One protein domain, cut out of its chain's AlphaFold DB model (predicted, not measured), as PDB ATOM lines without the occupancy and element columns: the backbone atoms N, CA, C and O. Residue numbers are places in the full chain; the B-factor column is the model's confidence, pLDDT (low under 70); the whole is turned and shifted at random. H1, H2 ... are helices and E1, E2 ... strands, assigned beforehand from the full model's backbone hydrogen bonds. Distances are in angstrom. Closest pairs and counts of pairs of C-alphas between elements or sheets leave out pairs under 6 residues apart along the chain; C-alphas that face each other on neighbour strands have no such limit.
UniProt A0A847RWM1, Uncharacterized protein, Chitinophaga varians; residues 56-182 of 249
ATOM      1  N   VAL A  56       9.932  31.911 -10.413       92.00
ATOM      2  CA  VAL A  56       9.671  31.307  -9.101       92.00
ATOM      3  C   VAL A  56       9.907  29.801  -9.158       92.00
ATOM      4  O   VAL A  56       9.548  29.165 -10.160       92.00
ATOM      5  N   PRO A  57      10.557  29.222  -8.130       94.38
ATOM      6  CA  PRO A  57      10.820  27.792  -8.082       94.38
ATOM      7  C   PRO A  57       9.513  26.999  -7.971       94.38
ATOM      8  O   PRO A  57       8.645  27.307  -7.157       94.38
ATOM      9  N   LEU A  58       9.399  25.938  -8.766       94.06
ATOM     10  CA  LEU A  58       8.310  24.968  -8.712       94.06
ATOM     11  C   LEU A  58       8.648  23.867  -7.701       94.06
ATOM     12  O   LEU A  58       9.699  23.228  -7.796       94.06
ATOM     13  N   LYS A  59       7.743  23.627  -6.749       92.38
ATOM     14  CA  LYS A  59       7.842  22.541  -5.767       92.38
ATOM     15  C   LYS A  59       6.532  21.733  -5.775       92.38
ATOM     16  O   LYS A  59       5.515  22.291  -5.372       92.38
ATOM     17  N   PRO A  60       6.532  20.456  -6.203       92.62
ATOM     18  CA  PRO A  60       7.653  19.699  -6.770       92.62
ATOM     19  C   PRO A  60       8.012  20.149  -8.202       92.62
ATOM     20  O   PRO A  60       7.195  20.772  -8.883       92.62
ATOM     21  N   PRO A  61       9.224  19.832  -8.689       94.88
ATOM     22  CA  PRO A  61       9.581  20.082 -10.077       94.88
ATOM     23  C   PRO A  61       8.743  19.203 -11.023       94.88
ATOM     24  O   PRO A  61       8.444  18.050 -10.718       94.88
ATOM     25  N   VAL A  62       8.378  19.738 -12.191       95.19
ATOM     26  CA  VAL A  62       7.422  19.096 -13.113       95.19
ATOM     27  C   VAL A  62       8.126  18.608 -14.374       95.19
ATOM     28  O   VAL A  62       8.862  19.356 -15.018       95.19
ATOM     29  N   GLN A  63       7.881  17.364 -14.786       94.88
ATOM     30  CA  GLN A  63       8.386  16.856 -16.062       94.88
ATOM     31  C   GLN A  63       7.539  17.388 -17.230       94.88
ATOM     32  O   GLN A  63       6.368  17.049 -17.363       94.88
ATOM     33  N   LYS A  64       8.147  18.173 -18.129       94.44
ATOM     34  CA  LYS A  64       7.483  18.683 -19.347       94.44
ATOM     35  C   LYS A  64       7.624  17.748 -20.549       94.44
ATOM     36  O   LYS A  64       6.834  17.805 -21.487       94.44
ATOM     37  N   GLY A  65       8.658  16.916 -20.557       96.19
ATOM     38  CA  GLY A  65       8.931  16.003 -21.662       96.19
ATOM     39  C   GLY A  65      10.296  15.353 -21.523       96.19
ATOM     40  O   GLY A  65      10.695  14.959 -20.427       96.19
ATOM     41  N   TYR A  66      11.017  15.265 -22.633       97.50
ATOM     42  CA  TYR A  66      12.344  14.679 -22.737       97.50
ATOM     43  C   TYR A  66      13.278  15.619 -23.491       97.50
ATOM     44  O   TYR A  66      12.871  16.350 -24.396       97.50
ATOM     45  N   VAL A  67      14.549  15.583 -23.116       97.38
ATOM     46  CA  VAL A  67      15.640  16.241 -23.822       97.38
ATOM     47  C   VAL A  67      16.639  15.183 -24.245       97.38
ATOM     48  O   VAL A  67      16.934  14.255 -23.490       97.38
ATOM     49  N   ARG A  68      17.166  15.320 -25.454       96.31
ATOM     50  CA  ARG A  68      18.296  14.523 -25.909       96.31
ATOM     51  C   ARG A  68      19.441  15.419 -26.347       96.31
ATOM     52  O   ARG A  68      19.232  16.547 -26.798       96.31
ATOM     53  N   PHE A  69      20.644  14.920 -26.146       97.00
ATOM     54  CA  PHE A  69      21.888  15.623 -26.411       97.00
ATOM     55  C   PHE A  69      22.999  14.605 -26.627       97.00
ATOM     56  O   PHE A  69      22.846  13.429 -26.283       97.00
ATOM     57  N   PHE A  70      24.104  15.053 -27.205       97.56
ATOM     58  CA  PHE A  70      25.262  14.203 -27.425       97.56
ATOM     59  C   PHE A  70      26.099  14.091 -26.152       97.56
ATOM     60  O   PHE A  70      26.273  15.070 -25.421       97.56
ATOM     61  N   VAL A  71      26.603  12.889 -25.905       97.12
ATOM     62  CA  VAL A  71      27.568  12.539 -24.859       97.12
ATOM     63  C   VAL A  71      28.705  11.773 -25.530       97.12
ATOM     64  O   VAL A  71      28.487  11.165 -26.580       97.12
ATOM     65  N   LEU A  72      29.905  11.794 -24.951       97.19
ATOM     66  CA  LEU A  72      30.972  10.899 -25.391       97.19
ATOM     67  C   LEU A  72      30.498   9.445 -25.357       97.19
ATOM     68  O   LEU A  72      29.791   9.018 -24.443       97.19
ATOM     69  N   ARG A  73      30.911   8.688 -26.367       96.56
ATOM     70  CA  ARG A  73      30.770   7.240 -26.367       96.56
ATOM     71  C   ARG A  73      31.651   6.642 -25.262       96.56
ATOM     72  O   ARG A  73      32.726   7.163 -24.968       96.56
ATOM     73  N   ASP A  74      31.183   5.566 -24.633       95.06
ATOM     74  CA  ASP A  74      31.795   5.008 -23.415       95.06
ATOM     75  C   ASP A  74      33.242   4.499 -23.617       95.06
ATOM     76  O   ASP A  74      34.006   4.387 -22.660       95.06
ATOM     77  N   ASP A  75      33.633   4.152 -24.842       94.44
ATOM     78  CA  ASP A  75      35.004   3.794 -25.235       94.44
ATOM     79  C   ASP A  75      35.930   5.020 -25.260       94.44
ATOM     80  O   ASP A  75      36.984   5.013 -24.627       94.44
ATOM     81  N   VAL A  76      35.506   6.104 -25.914       94.06
ATOM     82  CA  VAL A  76      36.244   7.374 -25.981       94.06
ATOM     83  C   VAL A  76      36.334   8.021 -24.600       94.06
ATOM     84  O   VAL A  76      37.386   8.539 -24.235       94.06
ATOM     85  N   ALA A  77      35.261   7.938 -23.806       94.00
ATOM     86  CA  ALA A  77      35.199   8.485 -22.448       94.00
ATOM     87  C   ALA A  77      36.217   7.851 -21.488       94.00
ATOM     88  O   ALA A  77      36.668   8.506 -20.555       94.00
ATOM     89  N   ARG A  78      36.590   6.584 -21.709       94.44
ATOM     90  CA  ARG A  78      37.613   5.879 -20.916       94.44
ATOM     91  C   ARG A  78      39.035   6.086 -21.446       94.44
ATOM     92  O   ARG A  78      39.992   5.648 -20.814       94.44
ATOM     93  N   GLY A  79      39.181   6.718 -22.610       94.19
ATOM     94  CA  GLY A  79      40.465   6.953 -23.258       94.19
ATOM     95  C   GLY A  79      41.207   8.186 -22.732       94.19
ATOM     96  O   GLY A  79      40.651   9.052 -22.065       94.19
ATOM     97  N   LYS A  80      42.483   8.311 -23.117       93.94
ATOM     98  CA  LYS A  80      43.351   9.445 -22.732       93.94
ATOM     99  C   LYS A  80      42.880  10.796 -23.289       93.94
ATOM    100  O   LYS A  80      43.170  11.831 -22.706       93.94
ATOM    101  N   GLN A  81      42.156  10.784 -24.409       92.75
ATOM    102  CA  GLN A  81      41.644  11.982 -25.089       92.75
ATOM    103  C   GLN A  81      40.213  12.356 -24.658       92.75
ATOM    104  O   GLN A  81      39.575  13.179 -25.311       92.75
ATOM    105  N   ALA A  82      39.678  11.759 -23.586       94.69
ATOM    106  CA  ALA A  82      38.303  12.008 -23.148       94.69
ATOM    107  C   ALA A  82      38.029  13.502 -22.908       94.69
ATOM    108  O   ALA A  82      37.088  14.054 -23.476       94.69
ATOM    109  N   SER A  83      38.906  14.172 -22.154       94.81
ATOM    110  CA  SER A  83      38.805  15.606 -21.853       94.81
ATOM    111  C   SER A  83      38.858  16.479 -23.109       94.81
ATOM    112  O   SER A  83      38.116  17.451 -23.230       94.81
ATOM    113  N   PHE A  84      39.694  16.107 -24.080       95.38
ATOM    114  CA  PHE A  84      39.816  16.804 -25.357       95.38
ATOM    115  C   PHE A  84      38.499  16.772 -26.148       95.38
ATOM    116  O   PHE A  84      37.978  17.816 -26.544       95.38
ATOM    117  N   PHE A  85      37.893  15.593 -26.316       95.69
ATOM    118  CA  PHE A  85      36.612  15.489 -27.021       95.69
ATOM    119  C   PHE A  85      35.446  16.069 -26.222       95.69
ATOM    120  O   PHE A  85      34.488  16.558 -26.817       95.69
ATOM    121  N   GLU A  86      35.510  16.043 -24.892       95.44
ATOM    122  CA  GLU A  86      34.512  16.680 -24.039       95.44
ATOM    123  C   GLU A  86      34.524  18.208 -24.215       95.44
ATOM    124  O   GLU A  86      33.462  18.813 -24.377       95.44
ATOM    125  N   ASN A  87      35.709  18.821 -24.327       95.12
ATOM    126  CA  ASN A  87      35.866  20.247 -24.632       95.12
ATOM    127  C   ASN A  87      35.301  20.624 -26.008       95.12
ATOM    128  O   ASN A  87      34.579  21.619 -26.127       95.12
ATOM    129  N   ILE A  88      35.573  19.820 -27.042       95.31
ATOM    130  CA  ILE A  88      34.969  20.015 -28.369       95.31
ATOM    131  C   ILE A  88      33.450  19.908 -28.263       95.31
ATOM    132  O   ILE A  88      32.726  20.789 -28.736       95.31
ATOM    133  N   LEU A  89      32.961  18.850 -27.610       95.81
ATOM    134  CA  LEU A  89      31.541  18.586 -27.472       95.81
ATOM    135  C   LEU A  89      30.835  19.755 -26.785       95.81
ATOM    136  O   LEU A  89      29.809  20.189 -27.287       95.81
ATOM    137  N   LEU A  90      31.389  20.333 -25.717       95.00
ATOM    138  CA  LEU A  90      30.819  21.514 -25.055       95.00
ATOM    139  C   LEU A  90      30.558  22.683 -26.022       95.00
ATOM    140  O   LEU A  90      29.549  23.376 -25.873       95.00
ATOM    141  N   LYS A  91      31.415  22.875 -27.035       94.69
ATOM    142  CA  LYS A  91      31.289  23.944 -28.040       94.69
ATOM    143  C   LYS A  91      30.243  23.625 -29.119       94.69
ATOM    144  O   LYS A  91      29.520  24.525 -29.553       94.69
ATOM    145  N   ILE A  92      30.143  22.361 -29.548       95.38
ATOM    146  CA  ILE A  92      29.306  21.943 -30.696       95.38
ATOM    147  C   ILE A  92      28.040  21.152 -30.322       95.38
ATOM    148  O   ILE A  92      27.286  20.744 -31.211       95.38
ATOM    149  N   ASN A  93      27.779  20.906 -29.034       96.38
ATOM    150  CA  ASN A  93      26.636  20.096 -28.610       96.38
ATOM    151  C   ASN A  93      25.311  20.761 -28.995       96.38
ATOM    152  O   ASN A  93      25.121  21.973 -28.866       96.38
ATOM    153  N   THR A  94      24.348  19.938 -29.388       96.19
ATOM    154  CA  THR A  94      22.976  20.355 -29.658       96.19
ATOM    155  C   THR A  94      22.045  19.711 -28.638       96.19
ATOM    156  O   THR A  94      22.181  18.541 -28.284       96.19
ATOM    157  N   LYS A  95      21.076  20.485 -28.143       95.56
ATOM    158  CA  LYS A  95      20.015  19.982 -27.263       95.56
ATOM    159  C   LYS A  95      18.698  20.029 -28.005       95.56
ATOM    160  O   LYS A  95      18.330  21.067 -28.551       95.56
ATOM    161  N   GLU A  96      17.974  18.921 -27.978       95.25
ATOM    162  CA  GLU A  96      16.671  18.831 -28.609       95.25
ATOM    163  C   GLU A  96      15.609  18.382 -27.616       95.25
ATOM    164  O   GLU A  96      15.762  17.372 -26.930       95.25
ATOM    165  N   TYR A  97      14.514  19.136 -27.564       95.94
ATOM    166  CA  TYR A  97      13.390  18.884 -26.673       95.94
ATOM    167  C   TYR A  97      12.239  18.234 -27.438       95.94
ATOM    168  O   TYR A  97      11.907  18.633 -28.560       95.94
ATOM    169  N   PHE A  98      11.601  17.242 -26.822       96.12
ATOM    170  CA  PHE A  98      10.421  16.586 -27.367       96.12
ATOM    171  C   PHE A  98       9.493  16.099 -26.256       96.12
ATOM    172  O   PHE A  98       9.915  15.850 -25.133       96.12
ATOM    173  N   HIS A  99       8.206  15.965 -26.562       94.50
ATOM    174  CA  HIS A  99       7.205  15.537 -25.581       94.50
ATOM    175  C   HIS A  99       7.235  14.017 -25.330       94.50
ATOM    176  O   HIS A  99       6.828  13.569 -24.265       94.50
ATOM    177  N   ARG A 100       7.752  13.213 -26.274       93.56
ATOM    178  CA  ARG A 100       7.896  11.746 -26.146       93.56
ATOM    179  C   ARG A 100       9.358  11.326 -26.012       93.56
ATOM    180  O   ARG A 100      10.234  11.965 -26.587       93.56
ATOM    181  N   LYS A 101       9.606  10.202 -25.337       94.25
ATOM    182  CA  LYS A 101      10.955   9.643 -25.145       94.25
ATOM    183  C   LYS A 101      11.599   9.148 -26.443       94.25
ATOM    184  O   LYS A 101      12.813   9.222 -26.574       94.25
ATOM    185  N   ASP A 102      10.795   8.694 -27.402       93.50
ATOM    186  CA  ASP A 102      11.291   8.025 -28.617       93.50
ATOM    187  C   ASP A 102      11.760   9.004 -29.703       93.50
ATOM    188  O   ASP A 102      12.309   8.585 -30.714       93.50
ATOM    189  N   PHE A 103      11.484  10.308 -29.557       94.62
ATOM    190  CA  PHE A 103      11.784  11.338 -30.567       94.62
ATOM    191  C   PHE A 103      11.275  11.020 -31.991       94.62
ATOM    192  O   PHE A 103      11.793  11.538 -32.979       94.62
ATOM    193  N   LYS A 104      10.211  10.219 -32.121       95.06
ATOM    194  CA  LYS A 104       9.563   9.926 -33.408       95.06
ATOM    195  C   LYS A 104       8.551  11.004 -33.777       95.06
ATOM    196  O   LYS A 104       7.738  11.425 -32.952       95.06
ATOM    197  N   LYS A 105       8.539  11.409 -35.047       93.81
ATOM    198  CA  LYS A 105       7.534  12.327 -35.609       93.81
ATOM    199  C   LYS A 105       6.703  11.631 -36.681       93.81
ATOM    200  O   LYS A 105       7.224  10.824 -37.447       93.81
ATOM    201  N   LYS A 106       5.410  11.961 -36.763       93.81
ATOM    202  CA  LYS A 106       4.573  11.518 -37.885       93.81
ATOM    203  C   LYS A 106       4.994  12.282 -39.138       93.81
ATOM    204  O   LYS A 106       4.970  13.510 -39.148       93.81
ATOM    205  N   LYS A 107       5.351  11.561 -40.193       93.94
ATOM    206  CA  LYS A 107       5.595  12.105 -41.532       93.94
ATOM    207  C   LYS A 107       4.633  11.431 -42.503       93.94
ATOM    208  O   LYS A 107       4.354  10.240 -42.377       93.94
ATOM    209  N   ARG A 108       4.095  12.191 -43.460       94.75
ATOM    210  CA  ARG A 108       3.311  11.612 -44.554       94.75
ATOM    211  C   ARG A 108       4.285  11.111 -45.618       94.75
ATOM    212  O   ARG A 108       5.087  11.890 -46.123       94.75
ATOM    213  N   VAL A 109       4.235   9.820 -45.916       92.62
ATOM    214  CA  VAL A 109       5.048   9.170 -46.949       92.62
ATOM    215  C   VAL A 109       4.087   8.376 -47.823       92.62
ATOM    216  O   VAL A 109       3.339   7.551 -47.304       92.62
ATOM    217  N   ARG A 110       4.052   8.676 -49.129       92.25
ATOM    218  CA  ARG A 110       3.155   8.026 -50.108       92.25
ATOM    219  C   ARG A 110       1.694   7.933 -49.619       92.25
ATOM    220  O   ARG A 110       1.093   6.866 -49.594       92.25
ATOM    221  N   GLY A 111       1.142   9.044 -49.125       92.62
ATOM    222  CA  GLY A 111      -0.253   9.122 -48.657       92.62
ATOM    223  C   GLY A 111      -0.541   8.550 -47.259       92.62
ATOM    224  O   GLY A 111      -1.563   8.896 -46.670       92.62
ATOM    225  N   LYS A 112       0.363   7.764 -46.660       95.31
ATOM    226  CA  LYS A 112       0.193   7.188 -45.312       95.31
ATOM    227  C   LYS A 112       0.962   7.992 -44.257       95.31
ATOM    228  O   LYS A 112       2.008   8.572 -44.546       95.31
ATOM    229  N   LYS A 113       0.444   8.063 -43.023       95.81
ATOM    230  CA  LYS A 113       1.137   8.690 -41.878       95.81
ATOM    231  C   LYS A 113       1.990   7.630 -41.174       95.81
ATOM    232  O   LYS A 113       1.433   6.745 -40.536       95.81
ATOM    233  N   VAL A 114       3.313   7.743 -41.265       95.81
ATOM    234  CA  VAL A 114       4.273   6.802 -40.664       95.81
ATOM    235  C   VAL A 114       5.090   7.515 -39.586       95.81
ATOM    236  O   VAL A 114       5.355   8.717 -39.684       95.81
ATOM    237  N   TRP A 115       5.463   6.787 -38.534       94.75
ATOM    238  CA  TRP A 115       6.395   7.272 -37.521       94.75
ATOM    239  C   TRP A 115       7.826   7.162 -38.037       94.75
ATOM    240  O   TRP A 115       8.269   6.077 -38.390       94.75
ATOM    241  N   VAL A 116       8.538   8.284 -38.067       94.94
ATOM    242  CA  VAL A 116       9.933   8.353 -38.509       94.94
ATOM    243  C   VAL A 116      10.778   8.919 -37.379       94.94
ATOM    244  O   VAL A 116      10.355   9.872 -36.709       94.94
ATOM    245  N   ASP A 117      11.964   8.352 -37.189       93.56
ATOM    246  CA  ASP A 117      12.942   8.870 -36.242       93.56
ATOM    247  C   ASP A 117      13.344  10.288 -36.635       93.56
ATOM    248  O   ASP A 117      13.691  10.594 -37.780       93.56
ATOM    249  N   LYS A 118      13.254  11.208 -35.677       91.88
ATOM    250  CA  LYS A 118      13.782  12.549 -35.871       91.88
ATOM    251  C   LYS A 118      15.299  12.437 -35.742       91.88
ATOM    252  O   LYS A 118      15.788  12.155 -34.654       91.88
ATOM    253  N   GLY A 119      16.039  12.641 -36.828       91.19
ATOM    254  CA  GLY A 119      17.499  12.742 -36.766       91.19
ATOM    255  C   GLY A 119      17.936  13.983 -35.984       91.19
ATOM    256  O   GLY A 119      17.249  15.006 -36.022       91.19
ATOM    257  N   GLN A 120      19.057  13.876 -35.275       93.56
ATOM    258  CA  GLN A 120      19.763  14.999 -34.664       93.56
ATOM    259  C   GLN A 120      21.238  14.879 -35.018       93.56
ATOM    260  O   GLN A 120      21.788  13.781 -34.991       93.56
ATOM    261  N   PHE A 121      21.857  16.015 -35.319       93.81
ATOM    262  CA  PHE A 121      23.266  16.115 -35.667       93.81
ATOM    263  C   PHE A 121      23.959  17.114 -34.739       93.81
ATOM    264  O   PHE A 121      23.299  17.928 -34.074       93.81
ATOM    265  N   LEU A 122      25.286  17.021 -34.668       95.12
ATOM    266  CA  LEU A 122      26.114  18.025 -34.004       95.12
ATOM    267  C   LEU A 122      25.903  19.386 -34.667       95.12
ATOM    268  O   LEU A 122      25.427  19.481 -35.800       95.12
ATOM    269  N   ARG A 123      26.233  20.453 -33.945       93.56
ATOM    270  CA  ARG A 123      26.096  21.800 -34.481       93.56
ATOM    271  C   ARG A 123      27.123  22.016 -35.588       93.56
ATOM    272  O   ARG A 123      28.320  22.013 -35.326       93.56
ATOM    273  N   THR A 124      26.628  22.282 -36.788       92.81
ATOM    274  CA  THR A 124      27.415  22.863 -37.874       92.81
ATOM    275  C   THR A 124      27.709  24.332 -37.563       92.81
ATOM    276  O   THR A 124      26.825  25.051 -37.086       92.81
ATOM    277  N   LEU A 125      28.944  24.776 -37.796       93.25
ATOM    278  CA  LEU A 125      29.393  26.131 -37.470       93.25
ATOM    279  C   LEU A 125      29.628  26.944 -38.742       93.25
ATOM    280  O   LEU A 125      30.262  26.467 -39.675       93.25
ATOM    281  N   SER A 126      29.180  28.196 -38.774       91.19
ATOM    282  CA  SER A 126      29.655  29.136 -39.800       91.19
ATOM    283  C   SER A 126      31.127  29.498 -39.567       91.19
ATOM    284  O   SER A 126      31.605  29.450 -38.431       91.19
ATOM    285  N   LEU A 127      31.839  29.944 -40.610       90.12
ATOM    286  CA  LEU A 127      33.238  30.391 -40.488       90.12
ATOM    287  C   LEU A 127      33.434  31.429 -39.367       90.12
ATOM    288  O   LEU A 127      34.375  31.344 -38.579       90.12
ATOM    289  N   SER A 128      32.503  32.381 -39.237       89.50
ATOM    290  CA  SER A 128      32.561  33.401 -38.182       89.50
ATOM    291  C   SER A 128      32.362  32.814 -36.782       89.50
ATOM    292  O   SER A 128      33.040  33.219 -35.839       89.50
ATOM    293  N   GLU A 129      31.432  31.871 -36.611       91.31
ATOM    294  CA  GLU A 129      31.230  31.199 -35.322       91.31
ATOM    295  C   GLU A 129      32.433  30.337 -34.946       91.31
ATOM    296  O   GLU A 129      32.846  30.350 -33.787       91.31
ATOM    297  N   PHE A 130      33.019  29.644 -35.921       92.25
ATOM    298  CA  PHE A 130      34.206  28.822 -35.727       92.25
ATOM    299  C   PHE A 130      35.384  29.648 -35.187       92.25
ATOM    300  O   PHE A 130      35.987  29.286 -34.178       92.25
ATOM    301  N   GLN A 131      35.636  30.822 -35.775       89.75
ATOM    302  CA  GLN A 131      36.665  31.752 -35.296       89.75
ATOM    303  C   GLN A 131      36.370  32.289 -33.884       89.75
ATOM    304  O   GLN A 131      37.276  32.410 -33.057       89.75
ATOM    305  N   LYS A 132      35.101  32.580 -33.562       91.88
ATOM    306  CA  LYS A 132      34.699  33.079 -32.230       91.88
ATOM    307  C   LYS A 132      34.887  32.047 -31.122       91.88
ATOM    308  O   LYS A 132      35.171  32.430 -29.990       91.88
ATOM    309  N   LEU A 133      34.723  30.763 -31.434       89.00
ATOM    310  CA  LEU A 133      34.832  29.662 -30.473       89.00
ATOM    311  C   LEU A 133      36.282  29.292 -30.113       89.00
ATOM    312  O   LEU A 133      36.470  28.468 -29.217       89.00
ATOM    313  N   ARG A 134      37.281  29.919 -30.761       87.69
ATOM    314  CA  ARG A 134      38.722  29.789 -30.464       87.69
ATOM    315  C   ARG A 134      39.140  28.329 -30.247       87.69
ATOM    316  O   ARG A 134      39.570  27.944 -29.161       87.69
ATOM    317  N   PHE A 135      38.945  27.503 -31.270       90.06
ATOM    318  CA  PHE A 135      39.460  26.134 -31.272       90.06
ATOM    319  C   PHE A 135      40.989  26.140 -31.233       90.06
ATOM    320  O   PHE A 135      41.624  27.016 -31.827       90.06
ATOM    321  N   THR A 136      41.581  25.177 -30.528       92.81
ATOM    322  CA  THR A 136      43.026  24.938 -30.641       92.81
ATOM    323  C   THR A 136      43.345  24.388 -32.031       92.81
ATOM    324  O   THR A 136      42.456  23.919 -32.742       92.81
ATOM    325  N   HIS A 137      44.613  24.436 -32.440       91.50
ATOM    326  CA  HIS A 137      45.014  23.923 -33.753       91.50
ATOM    327  C   HIS A 137      44.655  22.434 -33.925       91.50
ATOM    328  O   HIS A 137      44.129  22.038 -34.963       91.50
ATOM    329  N   GLU A 138      44.842  21.638 -32.869       92.44
ATOM    330  CA  GLU A 138      44.478  20.217 -32.835       92.44
ATOM    331  C   GLU A 138      42.963  19.995 -32.928       92.44
ATOM    332  O   GLU A 138      42.506  19.149 -33.693       92.44
ATOM    333  N   GLU A 139      42.162  20.777 -32.190       92.38
ATOM    334  CA  GLU A 139      40.700  20.706 -32.282       92.38
ATOM    335  C   GLU A 139      40.216  21.102 -33.682       92.38
ATOM    336  O   GLU A 139      39.309  20.473 -34.223       92.38
ATOM    337  N   ALA A 140      40.827  22.127 -34.283       91.56
ATOM    338  CA  ALA A 140      40.453  22.639 -35.595       91.56
ATOM    339  C   ALA A 140      40.732  21.641 -36.728       91.56
ATOM    340  O   ALA A 140      39.959  21.580 -37.684       91.56
ATOM    341  N   ALA A 141      41.771  20.808 -36.602       94.19
ATOM    342  CA  ALA A 141      42.091  19.764 -37.578       94.19
ATOM    343  C   ALA A 141      40.961  18.725 -37.750       94.19
ATOM    344  O   ALA A 141      40.823  18.107 -38.815       94.19
ATOM    345  N   LEU A 142      40.112  18.561 -36.730       94.88
ATOM    346  CA  LEU A 142      38.961  17.653 -36.741       94.88
ATOM    347  C   LEU A 142      37.719  18.227 -37.431       94.88
ATOM    348  O   LEU A 142      36.680  17.564 -37.470       94.88
ATOM    349  N   PHE A 143      37.814  19.430 -37.989       95.62
ATOM    350  CA  PHE A 143      36.756  20.030 -38.788       95.62
ATOM    351  C   PHE A 143      37.108  19.988 -40.274       95.62
ATOM    352  O   PHE A 143      38.273  20.042 -40.671       95.62
ATOM    353  N   GLU A 144      36.082  19.831 -41.099       94.62
ATOM    354  CA  GLU A 144      36.145  19.982 -42.548       94.62
ATOM    355  C   GLU A 144      35.256  21.139 -42.985       94.62
ATOM    356  O   GLU A 144      34.180  21.361 -42.426       94.62
ATOM    357  N   GLU A 145      35.713  21.868 -43.996       94.69
ATOM    358  CA  GLU A 145      34.903  22.878 -44.656       94.69
ATOM    359  C   GLU A 145      33.999  22.204 -45.690       94.69
ATOM    360  O   GLU A 145      34.446  21.408 -46.517       94.69
ATOM    361  N   ARG A 146      32.707  22.514 -45.628       93.44
ATOM    362  CA  ARG A 146      31.679  22.006 -46.532       93.44
ATOM    363  C   ARG A 146      30.805  23.158 -46.998       93.44
ATOM    364  O   ARG A 146      30.480  24.045 -46.216       93.44
ATOM    365  N   MET A 147      30.381  23.126 -48.253       92.31
ATOM    366  CA  MET A 147      29.362  24.045 -48.750       92.31
ATOM    367  C   MET A 147      27.983  23.496 -48.388       92.31
ATOM    368  O   MET A 147      27.622  22.391 -48.794       92.31
ATOM    369  N   GLU A 148      27.218  24.241 -47.592       88.38
ATOM    370  CA  GLU A 148      25.838  23.883 -47.267       88.38
ATOM    371  C   GLU A 148      24.877  24.996 -47.667       88.38
ATOM    372  O   GLU A 148      25.125  26.190 -47.480       88.38
ATOM    373  N   MET A 149      23.727  24.583 -48.195       86.56
ATOM    374  CA  MET A 149      22.628  25.489 -48.458       86.56
ATOM    375  C   MET A 149      21.927  25.835 -47.135       86.56
ATOM    376  O   MET A 149      21.357  24.945 -46.491       86.56
ATOM    377  N   PRO A 150      21.918  27.107 -46.697       85.50
ATOM    378  CA  PRO A 150      21.223  27.486 -45.479       85.50
ATOM    379  C   PRO A 150      19.716  27.266 -45.646       85.50
ATOM    380  O   PRO A 150      19.154  27.450 -46.723       85.50
ATOM    381  N   ARG A 151      19.020  26.947 -44.543       81.19
ATOM    382  CA  ARG A 151      17.549  26.785 -44.550       81.19
ATOM    383  C   ARG A 151      16.828  28.015 -45.115       81.19
ATOM    384  O   ARG A 151      15.760  27.881 -45.705       81.19
ATOM    385  N   TYR A 152      17.388  29.196 -44.874       78.06
ATOM    386  CA  TYR A 152      16.859  30.472 -45.332       78.06
ATOM    387  C   TYR A 152      17.964  31.198 -46.098       78.06
ATOM    388  O   TYR A 152      18.817  31.852 -45.505       78.06
ATOM    389  N   GLY A 153      17.973  31.035 -47.414       78.06
ATOM    390  CA  GLY A 153      18.925  31.672 -48.312       78.06
ATOM    391  C   GLY A 153      18.886  31.013 -49.682       78.06
ATOM    392  O   GLY A 153      18.334  29.927 -49.826       78.06
ATOM    393  N   ASN A 154      19.472  31.691 -50.670       81.81
ATOM    394  CA  ASN A 154      19.542  31.232 -52.062       81.81
ATOM    395  C   ASN A 154      20.989  30.982 -52.522       81.81
ATOM    396  O   ASN A 154      21.249  30.924 -53.716       81.81
ATOM    397  N   LYS A 155      21.940  30.893 -51.588       87.19
ATOM    398  CA  LYS A 155      23.357  30.687 -51.888       87.19
ATOM    399  C   LYS A 155      23.954  29.702 -50.905       87.19
ATOM    400  O   LYS A 155      23.645  29.780 -49.716       87.19
ATOM    401  N   GLU A 156      24.816  28.836 -51.411       89.56
ATOM    402  CA  GLU A 156      25.629  27.959 -50.582       89.56
ATOM    403  C   GLU A 156      26.616  28.792 -49.768       89.56
ATOM    404  O   GLU A 156      27.165  29.790 -50.243       89.56
ATOM    405  N   VAL A 157      26.794  28.401 -48.511       89.38
ATOM    406  CA  VAL A 157      27.683  29.081 -47.573       89.38
ATOM    407  C   VAL A 157      28.678  28.054 -47.038       89.38
ATOM    408  O   VAL A 157      28.259  26.944 -46.694       89.38
ATOM    409  N   PRO A 158      29.974  28.403 -46.937       91.38
ATOM    410  CA  PRO A 158      30.955  27.539 -46.305       91.38
ATOM    411  C   PRO A 158      30.654  27.391 -44.814       91.38
ATOM    412  O   PRO A 158      30.470  28.369 -44.075       91.38
ATOM    413  N   VAL A 159      30.612  26.143 -44.373       94.25
ATOM    414  CA  VAL A 159      30.381  25.754 -42.992       94.25
ATOM    415  C   VAL A 159      31.405  24.718 -42.546       94.25
ATOM    416  O   VAL A 159      31.847  23.876 -43.318       94.25
ATOM    417  N   MET A 160      31.773  24.783 -41.274       94.69
ATOM    418  CA  MET A 160      32.688  23.851 -40.629       94.69
ATOM    419  C   MET A 160      31.887  22.719 -39.984       94.69
ATOM    420  O   MET A 160      31.061  22.951 -39.090       94.69
ATOM    421  N   VAL A 161      32.144  21.494 -40.436       94.94
ATOM    422  CA  VAL A 161      31.496  20.259 -39.978       94.94
ATOM    423  C   VAL A 161      32.519  19.394 -39.249       94.94
ATOM    424  O   VAL A 161      33.669  19.285 -39.660       94.94
ATOM    425  N   PHE A 162      32.113  18.777 -38.142       95.88
ATOM    426  CA  PHE A 162      32.979  17.876 -37.381       95.88
ATOM    427  C   PHE A 162      33.124  16.514 -38.084       95.88
ATOM    428  O   PHE A 162      32.115  15.878 -38.394       95.88
ATOM    429  N   LYS A 163      34.364  16.048 -38.287       94.50
ATOM    430  CA  LYS A 163      34.696  14.852 -39.087       94.50
ATOM    431  C   LYS A 163      34.320  13.522 -38.434       94.50
ATOM    432  O   LYS A 163      33.982  12.571 -39.130       94.50
ATOM    433  N   GLU A 164      34.373  13.429 -37.104       94.38
ATOM    434  CA  GLU A 164      34.289  12.147 -36.385       94.38
ATOM    435  C   GLU A 164      33.027  12.007 -35.504       94.38
ATOM    436  O   GLU A 164      33.124  11.704 -34.311       94.38
ATOM    437  N   PRO A 165      31.803  12.198 -36.037       93.69
ATOM    438  CA  PRO A 165      30.588  12.237 -35.220       93.69
ATOM    439  C   PRO A 165      30.307  10.926 -34.466       93.69
ATOM    440  O   PRO A 165      29.607  10.945 -33.457       93.69
ATOM    441  N   TRP A 166      30.878   9.801 -34.913       94.19
ATOM    442  CA  TRP A 166      30.747   8.477 -34.291       94.19
ATOM    443  C   TRP A 166      31.307   8.398 -32.861       94.19
ATOM    444  O   TRP A 166      30.953   7.476 -32.119       94.19
ATOM    445  N   ARG A 167      32.158   9.354 -32.458       95.00
ATOM    446  CA  ARG A 167      32.673   9.472 -31.083       95.00
ATOM    447  C   ARG A 167      31.611   9.906 -30.079       95.00
ATOM    448  O   ARG A 167      31.832   9.806 -28.871       95.00
ATOM    449  N   PHE A 168      30.467  10.385 -30.560       96.25
ATOM    450  CA  PHE A 168      29.382  10.869 -29.725       96.25
ATOM    451  C   PHE A 168      28.114  10.040 -29.916       96.25
ATOM    452  O   PHE A 168      27.757   9.639 -31.022       96.25
ATOM    453  N   VAL A 169      27.391   9.826 -28.821       96.31
ATOM    454  CA  VAL A 169      26.131   9.080 -28.789       96.31
ATOM    455  C   VAL A 169      25.039   9.949 -28.182       96.31
ATOM    456  O   VAL A 169      25.269  10.719 -27.249       96.31
ATOM    457  N   LEU A 170      23.821   9.828 -28.709       96.19
ATOM    458  CA  LEU A 170      22.659  10.515 -28.157       96.19
ATOM    459  C   LEU A 170      22.228   9.869 -26.839       96.19
ATOM    460  O   LEU A 170      21.907   8.682 -26.788       96.19
ATOM    461  N   ARG A 171      22.126  10.675 -25.781       96.38
ATOM    462  CA  ARG A 171      21.477  10.288 -24.526       96.38
ATOM    463  C   ARG A 171      20.181  11.056 -24.338       96.38
ATOM    464  O   ARG A 171      20.132  12.270 -24.512       96.38
ATOM    465  N   VAL A 172      19.138  10.331 -23.942       96.88
ATOM    466  CA  VAL A 172      17.818  10.882 -23.618       96.88
ATOM    467  C   VAL A 172      17.671  10.988 -22.104       96.88
ATOM    468  O   VAL A 172      17.953  10.032 -21.383       96.88
ATOM    469  N   ARG A 173      17.186  12.131 -21.616       96.56
ATOM    470  CA  ARG A 173      16.831  12.352 -20.208       96.56
ATOM    471  C   ARG A 173      15.470  13.048 -20.094       96.56
ATOM    472  O   ARG A 173      15.079  13.760 -21.022       96.56
ATOM    473  N   PRO A 174      14.728  12.869 -18.989       97.00
ATOM    474  CA  PRO A 174      13.548  13.681 -18.708       97.00
ATOM    475  C   PRO A 174      13.900  15.173 -18.684       97.00
ATOM    476  O   PRO A 174      14.904  15.576 -18.097       97.00
ATOM    477  N   HIS A 175      13.079  16.001 -19.326       96.38
ATOM    478  CA  HIS A 175      13.178  17.453 -19.231       96.38
ATOM    479  C   HIS A 175      12.285  17.935 -18.090       96.38
ATOM    480  O   HIS A 175      11.056  17.957 -18.208       96.38
ATOM    481  N   ILE A 176      12.934  18.291 -16.986       95.12
ATOM    482  CA  ILE A 176      12.295  18.726 -15.749       95.12
ATOM    483  C   ILE A 176      12.326  20.255 -15.688       95.12
ATOM    484  O   ILE A 176      13.386  20.866 -15.830       95.12
ATOM    485  N   LEU A 177      11.161  20.863 -15.484       93.62
ATOM    486  CA  LEU A 177      11.020  22.280 -15.192       93.62
ATOM    487  C   LEU A 177      11.124  22.502 -13.686       93.62
ATOM    488  O   LEU A 177      10.329  21.977 -12.909       93.62
ATOM    489  N   THR A 178      12.107  23.305 -13.297       95.06
ATOM    490  CA  THR A 178      12.353  23.688 -11.901       95.06
ATOM    491  C   THR A 178      11.834  25.079 -11.574       95.06
ATOM    492  O   THR A 178      11.612  25.378 -10.409       95.06
ATOM    493  N   HIS A 179      11.633  25.926 -12.582       93.94
ATOM    494  CA  HIS A 179      11.185  27.302 -12.419       93.94
ATOM    495  C   HIS A 179      10.076  27.616 -13.419       93.94
ATOM    496  O   HIS A 179      10.097  27.131 -14.554       93.94
ATOM    497  N   GLN A 180       9.141  28.465 -13.010       90.81
ATOM    498  CA  GLN A 180       8.111  29.028 -13.875       90.81
ATOM    499  C   GLN A 180       8.261  30.545 -13.934       90.81
ATOM    500  O   GLN A 180       8.584  31.185 -12.935       90.81
ATOM    501  N   ARG A 181       8.035  31.117 -15.121       89.38
ATOM    502  CA  ARG A 181       7.967  32.569 -15.291       89.38
ATOM    503  C   ARG A 181       6.664  33.080 -14.683       89.38
ATOM    504  O   ARG A 181       5.596  32.630 -15.097       89.38
ATOM    505  N   ILE A 182       6.759  34.029 -13.758       88.25
ATOM    506  CA  ILE A 182       5.610  34.797 -13.284       88.25
ATOM    507  C   ILE A 182       5.283  35.858 -14.322       88.25
ATOM    508  O   ILE A 182       6.160  36.542 -14.853       88.25
TER     509      ILE A 182
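AT A GLANCE: This is residues 56 to 182 of the 249 residues of an uncharacterized protein of Chitinophaga varians (UniProt A0A847RWM1). Picture a loose, open U: a long, twisted ribbon of E1 and E7, with short E2 beside E1, is the base, and two hairpin arms leave it, E3 with E4 past the end of E2, E5 with E6 past the start of E7. H1 and H2 lie at the ribbon's end by residues 72 and 168, H3 and H4 near the second arm, and residues 118 to 126 cross from arm to arm. The printed part has 127 residues, with four named helices and seven named strands in the order E1 H1 H2 E2 E3 E4 H3 H4 E5 E6 E7. The class is mixed, helices and strands; the sheets, E2 - E1 - E7, E3 - E4 and E5 - E6, are antiparallel. The radius of gyration of the C-alphas is 18.1 A, and the spans are 45 by 42 by 36 A.

IN THESE COORDINATES: Find C-alpha 56 at (9.671, 31.307, -9.101); there E1 begins, residues 56 to 72, 33.7 A long, and it bends by 97 degrees at residue 59. Next come H1, residues 74 to 77, and H2, residues 82 to 92, 15.4 A. E2 is residues 95 to 98. E3, residues 104 to 109, starts at C-alpha 104 at (9.563, 9.926, -33.408), and E4 is residues 112 to 117. H3 is residues 127 to 132, H4 137 to 141, E5 143 to 148 and E6 157 to 162, 16.0 A. E7, residues 168 to 181, 33.7 A, bends by 61 degrees at residue 178 and ends at C-alpha 181 at (7.967, 32.569, -15.291).

HOW THE PARTS SIT: Look first at inner strand E1. E7 is its antiparallel neighbour at 163 degrees, with N 64 and O 175 2.9 A apart, within hydrogen-bond range. Edge strand E2 is antiparallel to E1, with N 66 and O 98 at 2.8 A. H2 is on this sheet but only grazes it; its closest C-alphas to E1 are those of Leu 72 and Glu 86, 6.9 A. H1 is only just on it, with 5 pairs of C-alphas within 10 A, and only grazes it. H2 and H4 are close but not clearly touching, the C-alphas of Ile 88 and Glu 139 7.0 A apart. In the hairpin E5 and E6, N 146 and O 159 are at 2.8 A; the closest C-alphas of H3 and E6 are Leu 127 and Val 159, 6.0 A. In the hairpin E3 and E4, N 107 and O 114 are at 2.9 A; E3 and E5 are apart. In H3 and H4 every O i to N i+4 pair is within range, in H2 6 of 7; H1 is too short for one.

THE WHOLE: The farthest C-alphas, Lys 80 and Gly 111, are 50.7 A apart, while Val 56 and Ile 182, first and last printed, have C-alphas 6.8 A apart. The printed part has no cut and no long link. Its mean pLDDT is 93.4, and no printed residue of this model is under 70.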